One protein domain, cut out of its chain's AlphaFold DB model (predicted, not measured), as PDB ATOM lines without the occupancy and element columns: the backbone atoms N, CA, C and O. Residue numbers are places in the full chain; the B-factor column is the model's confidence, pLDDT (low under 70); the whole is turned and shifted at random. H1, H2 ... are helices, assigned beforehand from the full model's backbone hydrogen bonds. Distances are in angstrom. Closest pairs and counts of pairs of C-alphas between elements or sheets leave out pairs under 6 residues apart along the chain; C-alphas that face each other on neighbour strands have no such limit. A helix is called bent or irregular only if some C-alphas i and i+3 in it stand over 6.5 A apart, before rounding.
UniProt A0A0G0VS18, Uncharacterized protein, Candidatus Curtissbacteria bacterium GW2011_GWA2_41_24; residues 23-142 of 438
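AT A GLANCE: This is residues 23 to 142 of the 438 residues of an uncharacterized protein of Candidatus Curtissbacteria bacterium GW2011_GWA2_41_24 (UniProt A0A0G0VS18). The model is a flat layer of helices in which three rows run back and forth, with the bent helix H1 over one face: H2 and H3 make one row, H4, H5 and H6 return through the middle, and H7 and H8 fold back beyond H6. The second arm of H1 crosses H6 closely, while the last part of H8, residues 134 to 141, sticks out. The printed part has 120 residues, with eight named helices, H1 to H8 in that order, and no named strand; the class is all helix. It is only just compact, close to loose, with a radius of gyration of the C-alphas of 16.1 A, and spans 50 by 39 by 17 A.

HOW THE PARTS SIT: H1, residues 23 to 51, was assigned as one helix by its hydrogen bonds but is bent: C-alphas 35 and 38 are 9.2 A apart, and its arms H1a, residues 23 to 35, and H1b, residues 38 to 51, are about perpendicular at 80 degrees. H1 is the hub, touching four helices. H1b touches H6, residues 99 to 112, about perpendicular at 76 degrees, the closest C-alphas being those of Gly 47 and Ser 107, 4.1 A apart. H1a, with residues 24 to 28 alone, touches H3, residues 70 to 75, opposite ways at a shallow tilt of 33 degrees, only just short of steep; the closest C-alphas, Leu 25 and Phe 74, are 6.1 A apart. H1a only just touches H5, residues 93 to 97, with 3 pairs of C-alphas within 8 A, the closest being Tyr 28 and Phe 93, 7.2 A apart. H2, residues 55 to 68, touches H5, closest at the C-alphas of Ile 68 and Ser 96, 5.5 A apart; H2 and H1b touch only at the corner. H4, residues 83 to 90, is close to H1a but not clearly touching, closest at the C-alphas of Tyr 28 and Glu 90, 7.4 A apart. H6 and H7, residues 117 to 126, form a helical hairpin, closest at the C-alphas of Ile 112 and Lys 120, 4.6 A apart. H8, residues 129 to 141, is near H1b and apart from H6. Every O i to N i+4 pair is within hydrogen-bond range in H1a, H1b and H2 to H7, against 7 of 9 in H8.

IN THESE COORDINATES: H1a begins at C-alpha 23, (135.492, 210.934, 184.902), and is 18.2 A long; H1b is 20.1 A, H2 19.7 A and H6 20.2 A. H7 is 14.3 A long. H8, 17.3 A long, ends at C-alpha 141, (123.970, 196.624, 168.267), and is irregular: C-alphas 136 and 139 are 7.6 A apart.

THE WHOLE: The two C-alphas farthest apart, Asn 82 and Lys 115, are 50.6 A apart. The printed part has no cut and no long link. Its mean pLDDT is 90.7, and no printed residue is under 70.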
ATOM      1  N   SER A  23     135.432 211.506 186.257       86.50
ATOM      2  CA  SER A  23     135.492 210.934 184.902       86.50
ATOM      3  C   SER A  23     134.556 209.736 184.668       86.50
ATOM      4  O   SER A  23     133.897 209.732 183.626       86.50
ATOM      5  N   PRO A  24     134.380 208.766 185.591       87.75
ATOM      6  CA  PRO A  24     133.478 207.638 185.358       87.75
ATOM      7  C   PRO A  24     132.013 208.081 185.397       87.75
ATOM      8  O   PRO A  24     131.185 207.546 184.664       87.75
ATOM      9  N   LEU A  25     131.693 209.092 186.215       90.50
ATOM     10  CA  LEU A  25     130.357 209.675 186.289       90.50
ATOM     11  C   LEU A  25     130.025 210.463 185.016       90.50
ATOM     12  O   LEU A  25     128.924 210.326 184.491       90.50
ATOM     13  N   ILE A  26     130.975 211.241 184.488       91.50
ATOM     14  CA  ILE A  26     130.817 211.933 183.199       91.50
ATOM     15  C   ILE A  26     130.588 210.909 182.087       91.50
ATOM     16  O   ILE A  26     129.634 211.039 181.323       91.50
ATOM     17  N   PHE A  27     131.407 209.857 182.036       91.81
ATOM     18  CA  PHE A  27     131.244 208.771 181.072       91.81
ATOM     19  C   PHE A  27     129.874 208.088 181.196       91.81
ATOM     20  O   PHE A  27     129.202 207.886 180.187       91.81
ATOM     21  N   TYR A  28     129.415 207.811 182.419       93.12
ATOM     22  CA  TYR A  28     128.082 207.267 182.682       93.12
ATOM     23  C   TYR A  28     126.959 208.178 182.178       93.12
ATOM     24  O   TYR A  28     126.035 207.698 181.522       93.12
ATOM     25  N   LEU A  29     127.018 209.481 182.471       90.81
ATOM     26  CA  LEU A  29     125.990 210.440 182.059       90.81
ATOM     27  C   LEU A  29     125.937 210.582 180.535       90.81
ATOM     28  O   LEU A  29     124.850 210.539 179.960       90.81
ATOM     29  N   ILE A  30     127.101 210.682 179.884       90.62
ATOM     30  CA  ILE A  30     127.206 210.741 178.423       90.62
ATOM     31  C   ILE A  30     126.661 209.448 177.809       90.62
ATOM     32  O   ILE A  30     125.783 209.512 176.952       90.62
ATOM     33  N   SER A  31     127.122 208.277 178.266       89.56
ATOM     34  CA  SER A  31     126.650 206.979 177.762       89.56
ATOM     35  C   SER A  31     125.136 206.837 177.940       89.56
ATOM     36  O   SER A  31     124.428 206.542 176.981       89.56
ATOM     37  N   SER A  32     124.606 207.167 179.121       88.50
ATOM     38  CA  SER A  32     123.168 207.091 179.404       88.50
ATOM     39  C   SER A  32     122.338 207.985 178.481       88.50
ATOM     40  O   SER A  32     121.281 207.565 178.023       88.50
ATOM     41  N   PHE A  33     122.812 209.191 178.157       86.69
ATOM     42  CA  PHE A  33     122.128 210.061 177.202       86.69
ATOM     43  C   PHE A  33     122.053 209.434 175.800       86.69
ATOM     44  O   PHE A  33     120.990 209.424 175.177       86.69
ATOM     45  N   TRP A  34     123.159 208.857 175.321       84.38
ATOM     46  CA  TRP A  34     123.211 208.222 174.002       84.38
ATOM     47  C   TRP A  34     122.371 206.942 173.908       84.38
ATOM     48  O   TRP A  34     121.820 206.673 172.843       84.38
ATOM     49  N   GLN A  35     122.203 206.197 175.007       86.50
ATOM     50  CA  GLN A  35     121.405 204.961 175.031       86.50
ATOM     51  C   GLN A  35     119.897 205.197 174.831       86.50
ATOM     52  O   GLN A  35     119.208 204.333 174.295       86.50
ATOM     53  N   PHE A  36     119.370 206.364 175.221       87.19
ATOM     54  CA  PHE A  36     117.930 206.671 175.132       87.19
ATOM     55  C   PHE A  36     117.564 207.683 174.039       87.19
ATOM     56  O   PHE A  36     116.386 208.017 173.884       87.19
ATOM     57  N   ALA A  37     118.551 208.162 173.274       85.88
ATOM     58  CA  ALA A  37     118.434 209.321 172.390       85.88
ATOM     59  C   ALA A  37     117.923 210.590 173.115       85.88
ATOM     60  O   ALA A  37     117.448 210.565 174.254       85.88
ATOM     61  N   ALA A  38     117.978 211.739 172.437       87.12
ATOM     62  CA  ALA A  38     117.506 212.998 173.020       87.12
ATOM     63  C   ALA A  38     116.024 212.921 173.441       87.12
ATOM     64  O   ALA A  38     115.647 213.400 174.508       87.12
ATOM     65  N   VAL A  39     115.188 212.261 172.632       89.38
ATOM     66  CA  VAL A  39     113.744 212.153 172.883       89.38
ATOM     67  C   VAL A  39     113.421 211.294 174.111       89.38
ATOM     68  O   VAL A  39     112.588 211.693 174.923       89.38
ATOM     69  N   GLY A  40     114.102 210.159 174.305       91.44
ATOM     70  CA  GLY A  40     113.889 209.301 175.470       91.44
ATOM     71  C   GLY A  40     114.383 209.961 176.754       91.44
ATOM     72  O   GLY A  40     113.697 209.890 177.772       91.44
ATOM     73  N   ALA A  41     115.505 210.686 176.696       90.38
ATOM     74  CA  ALA A  41     116.000 211.470 177.825       90.38
ATOM     75  C   ALA A  41     115.004 212.566 178.249       90.38
ATOM     76  O   ALA A  41     114.714 212.711 179.438       90.38
ATOM     77  N   ILE A  42     114.422 213.294 177.289       92.25
ATOM     78  CA  ILE A  42     113.397 214.315 177.564       92.25
ATOM     79  C   ILE A  42     112.146 213.682 178.188       92.25
ATOM     80  O   ILE A  42     111.640 214.178 179.196       92.25
ATOM     81  N   LEU A  43     111.657 212.566 177.635       93.75
ATOM     82  CA  LEU A  43     110.493 211.862 178.179       93.75
ATOM     83  C   LEU A  43     110.754 211.327 179.591       93.75
ATOM     84  O   LEU A  43     109.888 211.463 180.453       93.75
ATOM     85  N   ALA A  44     111.945 210.790 179.860       95.06
ATOM     86  CA  ALA A  44     112.335 210.357 181.198       95.06
ATOM     87  C   ALA A  44     112.319 211.524 182.200       95.06
ATOM     88  O   ALA A  44     111.741 211.393 183.278       95.06
ATOM     89  N   LEU A  45     112.865 212.692 181.837       94.69
ATOM     90  CA  LEU A  45     112.827 213.890 182.686       94.69
ATOM     91  C   LEU A  45     111.392 214.342 182.989       94.69
ATOM     92  O   LEU A  45     111.063 214.619 184.142       94.69
ATOM     93  N   LEU A  46     110.511 214.354 181.984       95.12
ATOM     94  CA  LEU A  46     109.087 214.647 182.183       95.12
ATOM     95  C   LEU A  46     108.416 213.634 183.120       95.12
ATOM     96  O   LEU A  46     107.617 214.020 183.971       95.12
ATOM     97  N   GLY A  47     108.771 212.354 183.009       96.44
ATOM     98  CA  GLY A  47     108.298 211.296 183.900       96.44
ATOM     99  C   GLY A  47     108.719 211.497 185.352       96.44
ATOM    100  O   GLY A  47     107.905 211.338 186.259       96.44
ATOM    101  N   ILE A  48     109.971 211.905 185.577       96.31
ATOM    102  CA  ILE A  48     110.495 212.252 186.906       96.31
ATOM    103  C   ILE A  48     109.708 213.428 187.503       96.31
ATOM    104  O   ILE A  48     109.312 213.374 188.669       96.31
ATOM    105  N   ILE A  49     109.438 214.469 186.705       95.62
ATOM    106  CA  ILE A  49     108.655 215.640 187.134       95.62
ATOM    107  C   ILE A  49     107.218 215.233 187.484       95.62
ATOM    108  O   ILE A  49     106.713 215.611 188.540       95.62
ATOM    109  N   ALA A  50     106.570 214.426 186.641       94.94
ATOM    110  CA  ALA A  50     105.215 213.928 186.880       94.94
ATOM    111  C   ALA A  50     105.128 213.096 188.171       94.94
ATOM    112  O   ALA A  50     104.206 213.253 188.975       94.94
ATOM    113  N   LEU A  51     106.136 212.256 188.412       95.69
ATOM    114  CA  LEU A  51     106.217 211.394 189.583       95.69
ATOM    115  C   LEU A  51     106.340 212.178 190.900       95.69
ATOM    116  O   LEU A  51     105.967 211.654 191.948       95.69
ATOM    117  N   TYR A  52     106.780 213.443 190.872       93.06
ATOM    118  CA  TYR A  52     106.886 214.299 192.063       93.06
ATOM    119  C   TYR A  52     105.549 214.476 192.808       93.06
ATOM    120  O   TYR A  52     105.553 214.805 193.998       93.06
ATOM    121  N   GLN A  53     104.408 214.231 192.151       91.31
ATOM    122  CA  GLN A  53     103.089 214.205 192.794       91.31
ATOM    123  C   GLN A  53     102.958 213.062 193.818       91.31
ATOM    124  O   GLN A  53     102.313 213.228 194.850       91.31
ATOM    125  N   ASN A  54     103.633 211.929 193.593       95.06
ATOM    126  CA  ASN A  54     103.713 210.809 194.529       95.06
ATOM    127  C   ASN A  54     105.104 210.761 195.178       95.06
ATOM    128  O   ASN A  54     106.007 210.065 194.715       95.06
ATOM    129  N   LYS A  55     105.268 211.483 196.294       94.75
ATOM    130  CA  LYS A  55     106.556 211.612 197.001       94.75
ATOM    131  C   LYS A  55     107.206 210.276 197.343       94.75
ATOM    132  O   LYS A  55     108.417 210.150 197.203       94.75
ATOM    133  N   LYS A  56     106.421 209.282 197.776       96.88
ATOM    134  CA  LYS A  56     106.950 207.967 198.169       96.88
ATOM    135  C   LYS A  56     107.558 207.244 196.968       96.88
ATOM    136  O   LYS A  56     108.701 206.806 197.043       96.88
ATOM    137  N   ALA A  57     106.822 207.175 195.859       95.69
ATOM    138  CA  ALA A  57     107.302 206.542 194.633       95.69
ATOM    139  C   ALA A  57     108.476 207.314 194.008       95.69
ATOM    140  O   ALA A  57     109.451 206.701 193.581       95.69
ATOM    141  N   PHE A  58     108.415 208.650 194.020       96.50
ATOM    142  CA  PHE A  58     109.501 209.521 193.570       96.50
ATOM    143  C   PHE A  58     110.800 209.252 194.329       96.50
ATOM    144  O   PHE A  58     111.816 208.955 193.709       96.50
ATOM    145  N   ILE A  59     110.761 209.308 195.665       96.81
ATOM    146  CA  ILE A  59     111.940 209.086 196.510       96.81
ATOM    147  C   ILE A  59     112.475 207.666 196.312       96.81
ATOM    148  O   ILE A  59     113.677 207.498 196.143       96.81
ATOM    149  N   PHE A  60     111.601 206.655 196.283       96.81
ATOM    150  CA  PHE A  60     112.018 205.269 196.078       96.81
ATOM    151  C   PHE A  60     112.750 205.076 194.744       96.81
ATOM    152  O   PHE A  60     113.876 204.582 194.740       96.81
ATOM    153  N   LEU A  61     112.151 205.498 193.623       96.88
ATOM    154  CA  LEU A  61     112.759 205.325 192.299       96.88
ATOM    155  C   LEU A  61     114.024 206.173 192.130       96.88
ATOM    156  O   LEU A  61     114.988 205.703 191.533       96.88
ATOM    157  N   LEU A  62     114.053 207.387 192.691       95.88
ATOM    158  CA  LEU A  62     115.241 208.238 192.667       95.88
ATOM    159  C   LEU A  62     116.397 207.605 193.451       95.88
ATOM    160  O   LEU A  62     117.503 207.511 192.927       95.88
ATOM    161  N   LEU A  63     116.154 207.146 194.683       96.94
ATOM    162  CA  LEU A  63     117.188 206.501 195.496       96.94
ATOM    163  C   LEU A  63     117.661 205.195 194.852       96.94
ATOM    164  O   LEU A  63     118.865 204.978 194.750       96.94
ATOM    165  N   ALA A  64     116.744 204.359 194.362       96.56
ATOM    166  CA  ALA A  64     117.100 203.116 193.685       96.56
ATOM    167  C   ALA A  64     117.990 203.378 192.456       96.56
ATOM    168  O   ALA A  64     119.050 202.766 192.326       96.56
ATOM    169  N   TYR A  65     117.622 204.350 191.614       96.44
ATOM    170  CA  TYR A  65     118.439 204.775 190.479       96.44
ATOM    171  C   TYR A  65     119.818 205.290 190.907       96.44
ATOM    172  O   TYR A  65     120.832 204.868 190.350       96.44
ATOM    173  N   LEU A  66     119.872 206.185 191.901       95.88
ATOM    174  CA  LEU A  66     121.124 206.779 192.370       95.88
ATOM    175  C   LEU A  66     122.092 205.708 192.876       95.88
ATOM    176  O   LEU A  66     123.253 205.714 192.469       95.88
ATOM    177  N   PHE A  67     121.622 204.777 193.712       94.38
ATOM    178  CA  PHE A  67     122.465 203.742 194.315       94.38
ATOM    179  C   PHE A  67     122.896 202.647 193.335       94.38
ATOM    180  O   PHE A  67     124.023 202.168 193.438       94.38
ATOM    181  N   ILE A  68     122.042 202.272 192.379       93.81
ATOM    182  CA  ILE A  68     122.351 201.231 191.383       93.81
ATOM    183  C   ILE A  68     123.171 201.795 190.208       93.81
ATOM    184  O   ILE A  68     123.922 201.054 189.580       93.81
ATOM    185  N   GLY A  69     123.059 203.094 189.916       93.81
ATOM    186  CA  GLY A  69     123.758 203.759 188.812       93.81
ATOM    187  C   GLY A  69     124.874 204.696 189.283       93.81
ATOM    188  O   GLY A  69     125.960 204.218 189.610       93.81
ATOM    189  N   PRO A  70     124.654 206.028 189.318       93.12
ATOM    190  CA  PRO A  70     125.697 207.024 189.578       93.12
ATOM    191  C   PRO A  70     126.576 206.760 190.804       93.12
ATOM    192  O   PRO A  70     127.797 206.886 190.720       93.12
ATOM    193  N   VAL A  71     125.977 206.386 191.940       91.81
ATOM    194  CA  VAL A  71     126.716 206.117 193.180       91.81
ATOM    195  C   VAL A  71     127.554 204.858 193.020       91.81
ATOM    196  O   VAL A  71     128.737 204.890 193.338       91.81
ATOM    197  N   PHE A  72     126.996 203.774 192.475       89.38
ATOM    198  CA  PHE A  72     127.769 202.568 192.182       89.38
ATOM    199  C   PHE A  72     128.967 202.879 191.274       89.38
ATOM    200  O   PHE A  72     130.095 202.531 191.616       89.38
ATOM    201  N   VAL A  73     128.745 203.601 190.170       89.56
ATOM    202  CA  VAL A  73     129.799 203.976 189.214       89.56
ATOM    203  C   VAL A  73     130.885 204.816 189.885       89.56
ATOM    204  O   VAL A  73     132.070 204.526 189.727       89.56
ATOM    205  N   PHE A  74     130.504 205.805 190.694       86.69
ATOM    206  CA  PHE A  74     131.440 206.620 191.467       86.69
ATOM    207  C   PHE A  74     132.263 205.784 192.462       86.69
ATOM    208  O   PHE A  74     133.472 205.981 192.607       86.69
ATOM    209  N   LEU A  75     131.631 204.799 193.103       84.69
ATOM    210  CA  LEU A  75     132.274 203.879 194.040       84.69
ATOM    211  C   LEU A  75     133.195 202.856 193.362       84.69
ATOM    212  O   LEU A  75     133.966 202.213 194.063       84.69
ATOM    213  N   THR A  76     133.175 202.704 192.032       79.62
ATOM    214  CA  THR A  76     134.117 201.798 191.345       79.62
ATOM    215  C   THR A  76     135.563 202.293 191.387       79.62
ATOM    216  O   THR A  76     136.474 201.483 191.205       79.62
ATOM    217  N   LYS A  77     135.779 203.605 191.590       79.25
ATOM    218  CA  LYS A  77     137.096 204.279 191.574       79.25
ATOM    219  C   LYS A  77     137.939 203.972 190.333       79.25
ATOM    220  O   LYS A  77     139.166 203.979 190.379       79.25
ATOM    221  N   THR A  78     137.284 203.685 189.215       77.25
ATOM    222  CA  THR A  78     137.952 203.237 187.996       77.25
ATOM    223  C   THR A  78     137.700 204.243 186.878       77.25
ATOM    224  O   THR A  78     136.555 204.459 186.504       77.25
ATOM    225  N   SER A  79     138.756 204.865 186.345       81.19
ATOM    226  CA  SER A  79     138.633 205.859 185.266       81.19
ATOM    227  C   SER A  79     138.579 205.181 183.889       81.19
ATOM    228  O   SER A  79     139.429 204.327 183.628       81.19
ATOM    229  N   PRO A  80     137.626 205.538 183.005       84.19
ATOM    230  CA  PRO A  80     137.430 204.919 181.689       84.19
ATOM    231  C   PRO A  80     138.457 205.408 180.649       84.19
ATOM    232  O   PRO A  80     138.099 205.758 179.531       84.19
ATOM    233  N   ASP A  81     139.736 205.451 181.026       81.19
ATOM    234  CA  ASP A  81     140.807 206.057 180.217       81.19
ATOM    235  C   ASP A  81     141.297 205.141 179.092       81.19
ATOM    236  O   ASP A  81     141.906 205.612 178.142       81.19
ATOM    237  N   ASN A  82     141.051 203.833 179.203       83.00
ATOM    238  CA  ASN A  82     141.325 202.872 178.142       83.00
ATOM    239  C   ASN A  82     140.060 202.091 177.783       83.00
ATOM    240  O   ASN A  82     139.160 201.898 178.611       83.00
ATOM    241  N   VAL A  83     140.018 201.604 176.542       87.81
ATOM    242  CA  VAL A  83     138.853 200.926 175.961       87.81
ATOM    243  C   VAL A  83     138.413 199.702 176.778       87.81
ATOM    244  O   VAL A  83     137.218 199.466 176.964       87.81
ATOM    245  N   GLY A  84     139.370 198.956 177.343       83.88
ATOM    246  CA  GLY A  84     139.093 197.747 178.114       83.88
ATOM    247  C   GLY A  84     138.426 198.018 179.464       83.88
ATOM    248  O   GLY A  84     137.519 197.284 179.861       83.88
ATOM    249  N   ILE A  85     138.853 199.073 180.159       83.50
ATOM    250  CA  ILE A  85     138.247 199.540 181.406       83.50
ATOM    251  C   ILE A  85     136.881 200.162 181.122       83.50
ATOM    252  O   ILE A  85     135.909 199.810 181.791       83.50
ATOM    253  N   ALA A  86     136.790 201.039 180.118       88.06
ATOM    254  CA  ALA A  86     135.545 201.704 179.747       88.06
ATOM    255  C   ALA A  86     134.436 200.684 179.437       88.06
ATOM    256  O   ALA A  86     133.369 200.734 180.049       88.06
ATOM    257  N   GLY A  87     134.719 199.678 178.597       88.19
ATOM    258  CA  GLY A  87     133.769 198.598 178.307       88.19
ATOM    259  C   GLY A  87     133.458 197.702 179.515       88.19
ATOM    260  O   GLY A  87     132.352 197.175 179.642       88.19
ATOM    261  N   GLY A  88     134.414 197.540 180.436       85.50
ATOM    262  CA  GLY A  88     134.219 196.799 181.685       85.50
ATOM    263  C   GLY A  88     133.281 197.493 182.677       85.50
ATOM    264  O   GLY A  88     132.576 196.802 183.413       85.50
ATOM    265  N   ILE A  89     133.257 198.828 182.689       86.75
ATOM    266  CA  ILE A  89     132.366 199.644 183.527       86.75
ATOM    267  C   ILE A  89     130.991 199.803 182.862       86.75
ATOM    268  O   ILE A  89     129.974 199.654 183.536       86.75
ATOM    269  N   GLU A  90     130.950 200.041 181.547       90.25
ATOM    270  CA  GLU A  90     129.718 200.305 180.786       90.25
ATOM    271  C   GLU A  90     128.658 199.209 180.958       90.25
ATOM    272  O   GLU A  90     127.472 199.501 181.099       90.25
ATOM    273  N   ARG A  91     129.069 197.936 181.036       87.38
ATOM    274  CA  ARG A  91     128.138 196.808 181.233       87.38
ATOM    275  C   ARG A  91     127.287 196.919 182.504       87.38
ATOM    276  O   ARG A  91     126.211 196.332 182.560       87.38
ATOM    277  N   PHE A  92     127.755 197.646 183.521       89.19
ATOM    278  CA  PHE A  92     127.009 197.838 184.765       89.19
ATOM    279  C   PHE A  92     125.926 198.917 184.650       89.19
ATOM    280  O   PHE A  92     125.042 198.976 185.501       89.19
ATOM    281  N   PHE A  93     125.944 199.742 183.599       92.12
ATOM    282  CA  PHE A  93     124.965 200.816 183.413       92.12
ATOM    283  C   PHE A  93     123.566 200.269 183.121       92.12
ATOM    284  O   PHE A  93     122.569 200.882 183.493       92.12
ATOM    285  N   LEU A  94     123.485 199.066 182.539       91.19
ATOM    286  CA  LEU A  94     122.221 198.424 182.188       91.19
ATOM    287  C   LEU A  94     121.268 198.302 183.389       91.19
ATOM    288  O   LEU A  94     120.063 198.487 183.243       91.19
ATOM    289  N   ALA A  95     121.805 198.041 184.585       93.31
ATOM    290  CA  ALA A  95     121.001 197.897 185.795       93.31
ATOM    291  C   ALA A  95     120.272 199.200 186.174       93.31
ATOM    292  O   ALA A  95     119.106 199.158 186.563       93.31
ATOM    293  N   SER A  96     120.920 200.362 186.027       94.88
ATOM    294  CA  SER A  96     120.284 201.661 186.284       94.88
ATOM    295  C   SER A  96     119.466 202.170 185.094       94.88
ATOM    296  O   SER A  96     118.558 202.983 185.264       94.88
ATOM    297  N   HIS A  97     119.726 201.678 183.885       93.56
ATOM    298  CA  HIS A  97     118.942 202.021 182.699       93.56
ATOM    299  C   HIS A  97     117.506 201.491 182.748       93.56
ATOM    300  O   HIS A  97     116.631 202.106 182.148       93.56
ATOM    301  N   VAL A  98     117.213 200.451 183.538       94.25
ATOM    302  CA  VAL A  98     115.841 199.935 183.747       94.25
ATOM    303  C   VAL A  98     114.874 200.995 184.307       94.25
ATOM    304  O   VAL A  98     113.670 200.922 184.059       94.25
ATOM    305  N   PHE A  99     115.368 202.024 185.004       95.62
ATOM    306  CA  PHE A  99     114.523 203.102 185.536       95.62
ATOM    307  C   PHE A  99     114.022 204.078 184.459       95.62
ATOM    308  O   PHE A  99     112.941 204.651 184.603       95.62
ATOM    309  N   PHE A 100     114.752 204.239 183.351       94.50
ATOM    310  CA  PHE A 100     114.374 205.164 182.280       94.50
ATOM    311  C   PHE A 100     113.066 204.761 181.583       94.50
ATOM    312  O   PHE A 100     112.184 205.615 181.493       94.50
ATOM    313  N   PRO A 101     112.856 203.495 181.155       93.81
ATOM    314  CA  PRO A 101     111.567 203.046 180.632       93.81
ATOM    315  C   PRO A 101     110.393 203.300 181.583       93.81
ATOM    316  O   PRO A 101     109.316 203.672 181.126       93.81
ATOM    317  N   ILE A 102     110.597 203.157 182.900       95.88
ATOM    318  CA  ILE A 102     109.561 203.429 183.910       95.88
ATOM    319  C   ILE A 102     109.174 204.911 183.879       95.88
ATOM    320  O   ILE A 102     107.991 205.244 183.803       95.88
ATOM    321  N   TRP A 103     110.153 205.818 183.894       96.81
ATOM    322  CA  TRP A 103     109.879 207.254 183.809       96.81
ATOM    323  C   TRP A 103     109.273 207.655 182.462       96.81
ATOM    324  O   TRP A 103     108.315 208.424 182.430       96.81
ATOM    325  N   ILE A 104     109.754 207.089 181.356       94.81
ATOM    326  CA  ILE A 104     109.172 207.306 180.027       94.81
ATOM    327  C   ILE A 104     107.697 206.870 180.008       94.81
ATOM    328  O   ILE A 104     106.849 207.611 179.515       94.81
ATOM    329  N   ALA A 105     107.356 205.724 180.605       94.69
ATOM    330  CA  ALA A 105     105.973 205.256 180.708       94.69
ATOM    331  C   ALA A 105     105.090 206.201 181.542       94.69
ATOM    332  O   ALA A 105     103.967 206.509 181.139       94.69
ATOM    333  N   ILE A 106     105.603 206.722 182.662       95.44
ATOM    334  CA  ILE A 106     104.903 207.730 183.477       95.44
ATOM    335  C   ILE A 106     104.666 209.014 182.667       95.44
ATOM    336  O   ILE A 106     103.581 209.595 182.727       95.44
ATOM    337  N   SER A 107     105.651 209.440 181.871       95.25
ATOM    338  CA  SER A 107     105.503 210.584 180.965       95.25
ATOM    339  C   SER A 107     104.399 210.348 179.936       95.25
ATOM    340  O   SER A 107     103.513 211.187 179.778       95.25
ATOM    341  N   PHE A 108     104.373 209.168 179.308       94.00
ATOM    342  CA  PHE A 108     103.296 208.792 178.396       94.00
ATOM    343  C   PHE A 108     101.925 208.814 179.072       94.00
ATOM    344  O   PHE A 108     100.986 209.383 178.520       94.00
ATOM    345  N   GLN A 109     101.802 208.269 180.283       93.06
ATOM    346  CA  GLN A 109     100.553 208.308 181.044       93.06
ATOM    347  C   GLN A 109     100.090 209.751 181.302       93.06
ATOM    348  O   GLN A 109      98.926 210.081 181.055       93.06
ATOM    349  N   MET A 110     100.995 210.624 181.751       92.69
ATOM    350  CA  MET A 110     100.711 212.045 181.975       92.69
ATOM    351  C   MET A 110     100.237 212.740 180.689       92.69
ATOM    352  O   MET A 110      99.256 213.480 180.706       92.69
ATOM    353  N   LEU A 111     100.915 212.503 179.563       91.56
ATOM    354  CA  LEU A 111     100.593 213.150 178.292       91.56
ATOM    355  C   LEU A 111      99.286 212.622 177.667       91.56
ATOM    356  O   LEU A 111      98.504 213.413 177.141       91.56
ATOM    357  N   ILE A 112      98.998 211.318 177.771       91.69
ATOM    358  CA  ILE A 112      97.767 210.697 177.241       91.69
ATOM    359  C   ILE A 112      96.525 211.140 178.024       91.69
ATOM    360  O   ILE A 112      95.454 211.321 177.439       91.69
ATOM    361  N   THR A 113      96.656 211.303 179.342       89.44
ATOM    362  CA  THR A 113      95.562 211.739 180.230       89.44
ATOM    363  C   THR A 113      95.339 213.253 180.218       89.44
ATOM    364  O   THR A 113      94.388 213.745 180.829       89.44
ATOM    365  N   ASN A 114      96.171 214.006 179.494       86.44
ATOM    366  CA  ASN A 114      96.026 215.447 179.364       86.44
ATOM    367  C   ASN A 114      94.738 215.810 178.596       86.44
ATOM    368  O   ASN A 114      94.355 215.155 177.625       86.44
ATOM    369  N   LYS A 115      94.070 216.895 179.008       86.38
ATOM    370  CA  LYS A 115      92.836 217.387 178.371       86.38
ATOM    371  C   LYS A 115      93.069 217.932 176.953       86.38
ATOM    372  O   LYS A 115      92.127 218.016 176.166       86.38
ATOM    373  N   LEU A 116      94.305 218.299 176.612       89.44
ATOM    374  CA  LEU A 116      94.662 218.812 175.291       89.44
ATOM    375  C   LEU A 116      94.733 217.676 174.258       89.44
ATOM    376  O   LEU A 116      95.703 216.920 174.210       89.44
ATOM    377  N   LYS A 117      93.721 217.595 173.377       86.81
ATOM    378  CA  LYS A 117      93.622 216.573 172.312       86.81
ATOM    379  C   LYS A 117      94.892 216.473 171.456       86.81
ATOM    380  O   LYS A 117      95.312 215.366 171.140       86.81
ATOM    381  N   LEU A 118      95.515 217.606 171.116       88.94
ATOM    382  CA  LEU A 118      96.742 217.635 170.311       88.94
ATOM    383  C   LEU A 118      97.891 216.870 170.984       88.94
ATOM    384  O   LEU A 118      98.517 216.035 170.339       88.94
ATOM    385  N   LEU A 119      98.127 217.105 172.282       87.25
ATOM    386  CA  LEU A 119      99.164 216.396 173.038       87.25
ATOM    387  C   LEU A 119      98.870 214.899 173.097       87.25
ATOM    388  O   LEU A 119      99.771 214.098 172.877       87.25
ATOM    389  N   LYS A 120      97.608 214.514 173.312       87.56
ATOM    390  CA  LYS A 120      97.197 213.106 173.323       87.56
ATOM    391  C   LYS A 120      97.521 212.400 171.999       87.56
ATOM    392  O   LYS A 120      98.155 211.349 172.014       87.56
ATOM    393  N   TYR A 121      97.144 212.987 170.860       89.69
ATOM    394  CA  TYR A 121      97.429 212.399 169.544       89.69
ATOM    395  C   TYR A 121      98.922 212.403 169.200       89.69
ATOM    396  O   TYR A 121      99.431 211.393 168.719       89.69
ATOM    397  N   ALA A 122      99.645 213.483 169.517       88.88
ATOM    398  CA  ALA A 122     101.101 213.522 169.380       88.88
ATOM    399  C   ALA A 122     101.774 212.420 170.215       88.88
ATOM    400  O   ALA A 122     102.728 211.789 169.771       88.88
ATOM    401  N   THR A 123     101.233 212.123 171.396       88.81
ATOM    402  CA  THR A 123     101.753 211.065 172.265       88.81
ATOM    403  C   THR A 123     101.555 209.675 171.674       88.81
ATOM    404  O   THR A 123     102.458 208.849 171.769       88.81
ATOM    405  N   TYR A 124     100.428 209.414 171.004       90.44
ATOM    406  CA  TYR A 124     100.247 208.153 170.278       90.44
ATOM    407  C   TYR A 124     101.283 207.967 169.168       90.44
ATOM    408  O   TYR A 124     101.756 206.854 168.973       90.44
ATOM    409  N   LEU A 125     101.696 209.045 168.493       90.12
ATOM    410  CA  LEU A 125     102.801 208.983 167.531       90.12
ATOM    411  C   LEU A 125     104.140 208.690 168.226       90.12
ATOM    412  O   LEU A 125     104.929 207.888 167.731       90.12
ATOM    413  N   LEU A 126     104.380 209.276 169.404       89.44
ATOM    414  CA  LEU A 126     105.597 209.027 170.183       89.44
ATOM    415  C   LEU A 126     105.727 207.572 170.670       89.44
ATOM    416  O   LEU A 126     106.850 207.115 170.877       89.44
ATOM    417  N   LEU A 127     104.630 206.813 170.794       88.88
ATOM    418  CA  LEU A 127     104.691 205.377 171.117       88.88
ATOM    419  C   LEU A 127     105.414 204.549 170.043       88.88
ATOM    420  O   LEU A 127     105.914 203.470 170.350       88.88
ATOM    421  N   PHE A 128     105.517 205.053 168.808       90.06
ATOM    422  CA  PHE A 128     106.267 204.400 167.729       90.06
ATOM    423  C   PHE A 128     107.760 204.759 167.725       90.06
ATOM    424  O   PHE A 128     108.547 204.089 167.057       90.06
ATOM    425  N   VAL A 129     108.186 205.771 168.489       89.06
ATOM    426  CA  VAL A 129     109.594 206.194 168.556       89.06
ATOM    427  C   VAL A 129     110.526 205.066 169.016       89.06
ATOM    428  O   VAL A 129     111.557 204.888 168.370       89.06
ATOM    429  N   PRO A 130     110.209 204.253 170.047       88.00
ATOM    430  CA  PRO A 130     111.044 203.107 170.409       88.00
ATOM    431  C   PRO A 130     111.218 202.094 169.269       88.00
ATOM    432  O   PRO A 130     112.312 201.567 169.091       88.00
ATOM    433  N   ILE A 131     110.173 201.857 168.464       90.44
ATOM    434  CA  ILE A 131     110.235 200.956 167.300       90.44
ATOM    435  C   ILE A 131     111.161 201.545 166.233       90.44
ATOM    436  O   ILE A 131     112.015 200.843 165.697       90.44
ATOM    437  N   LEU A 132     111.050 202.847 165.966       90.56
ATOM    438  CA  LEU A 132     111.951 203.539 165.047       90.56
ATOM    439  C   LEU A 132     113.408 203.482 165.534       90.56
ATOM    440  O   LEU A 132     114.303 203.175 164.752       90.56
ATOM    441  N   LEU A 133     113.655 203.733 166.824       89.19
ATOM    442  CA  LEU A 133     114.992 203.646 167.415       89.19
ATOM    443  C   LEU A 133     115.562 202.228 167.334       89.19
ATOM    444  O   LEU A 133     116.755 202.088 167.067       89.19
ATOM    445  N   LEU A 134     114.727 201.201 167.525       90.94
ATOM    446  CA  LEU A 134     115.116 199.809 167.326       90.94
ATOM    447  C   LEU A 134     115.559 199.585 165.879       90.94
ATOM    448  O   LEU A 134     116.678 199.136 165.669       90.94
ATOM    449  N   ILE A 135     114.743 199.960 164.890       93.12
ATOM    450  CA  ILE A 135     115.063 199.776 163.464       93.12
ATOM    451  C   ILE A 135     116.368 200.499 163.090       93.12
ATOM    452  O   ILE A 135     117.250 199.898 162.484       93.12
ATOM    453  N   LEU A 136     116.528 201.764 163.493       90.56
ATOM    454  CA  LEU A 136     117.690 202.593 163.142       90.56
ATOM    455  C   LEU A 136     119.002 202.158 163.811       90.56
ATOM    456  O   LEU A 136     120.082 202.539 163.351       90.56
ATOM    457  N   ASN A 137     118.930 201.430 164.927       89.81
ATOM    458  CA  ASN A 137     120.115 201.037 165.689       89.81
ATOM    459  C   ASN A 137     120.345 199.528 165.736       89.81
ATOM    460  O   ASN A 137     121.414 199.133 166.192       89.81
ATOM    461  N   PHE A 138     119.416 198.701 165.239       91.12
ATOM    462  CA  PHE A 138     119.511 197.242 165.306       91.12
ATOM    463  C   PHE A 138     120.836 196.742 164.741       91.12
ATOM    464  O   PHE A 138     121.560 196.045 165.437       91.12
ATOM    465  N   GLU A 139     121.210 197.168 163.533       88.88
ATOM    466  CA  GLU A 139     122.467 196.750 162.904       88.88
ATOM    467  C   GLU A 139     123.701 197.131 163.738       88.88
ATOM    468  O   GLU A 139     124.626 196.336 163.871       88.88
ATOM    469  N   LYS A 140     123.691 198.303 164.385       85.50
ATOM    470  CA  LYS A 140     124.817 198.794 165.202       85.50
ATOM    471  C   LYS A 140     125.022 197.987 166.483       85.50
ATOM    472  O   LYS A 140     126.133 197.958 167.006       85.50
ATOM    473  N   VAL A 141     123.949 197.405 167.019       87.25
ATOM    474  CA  VAL A 141     123.970 196.624 168.267       87.25
ATOM    475  C   VAL A 141     123.865 195.120 168.024       87.25
ATOM    476  O   VAL A 141     124.005 194.342 168.966       87.25
ATOM    477  N   ASN A 142     123.619 194.697 166.784       90.69
ATOM    478  CA  ASN A 142     123.484 193.300 166.413       90.69
ATOM    479  C   ASN A 142     124.857 192.621 166.413       90.69
ATOM    480  O   ASN A 142     125.672 192.820 165.519       90.69
TER     481      ASN A 142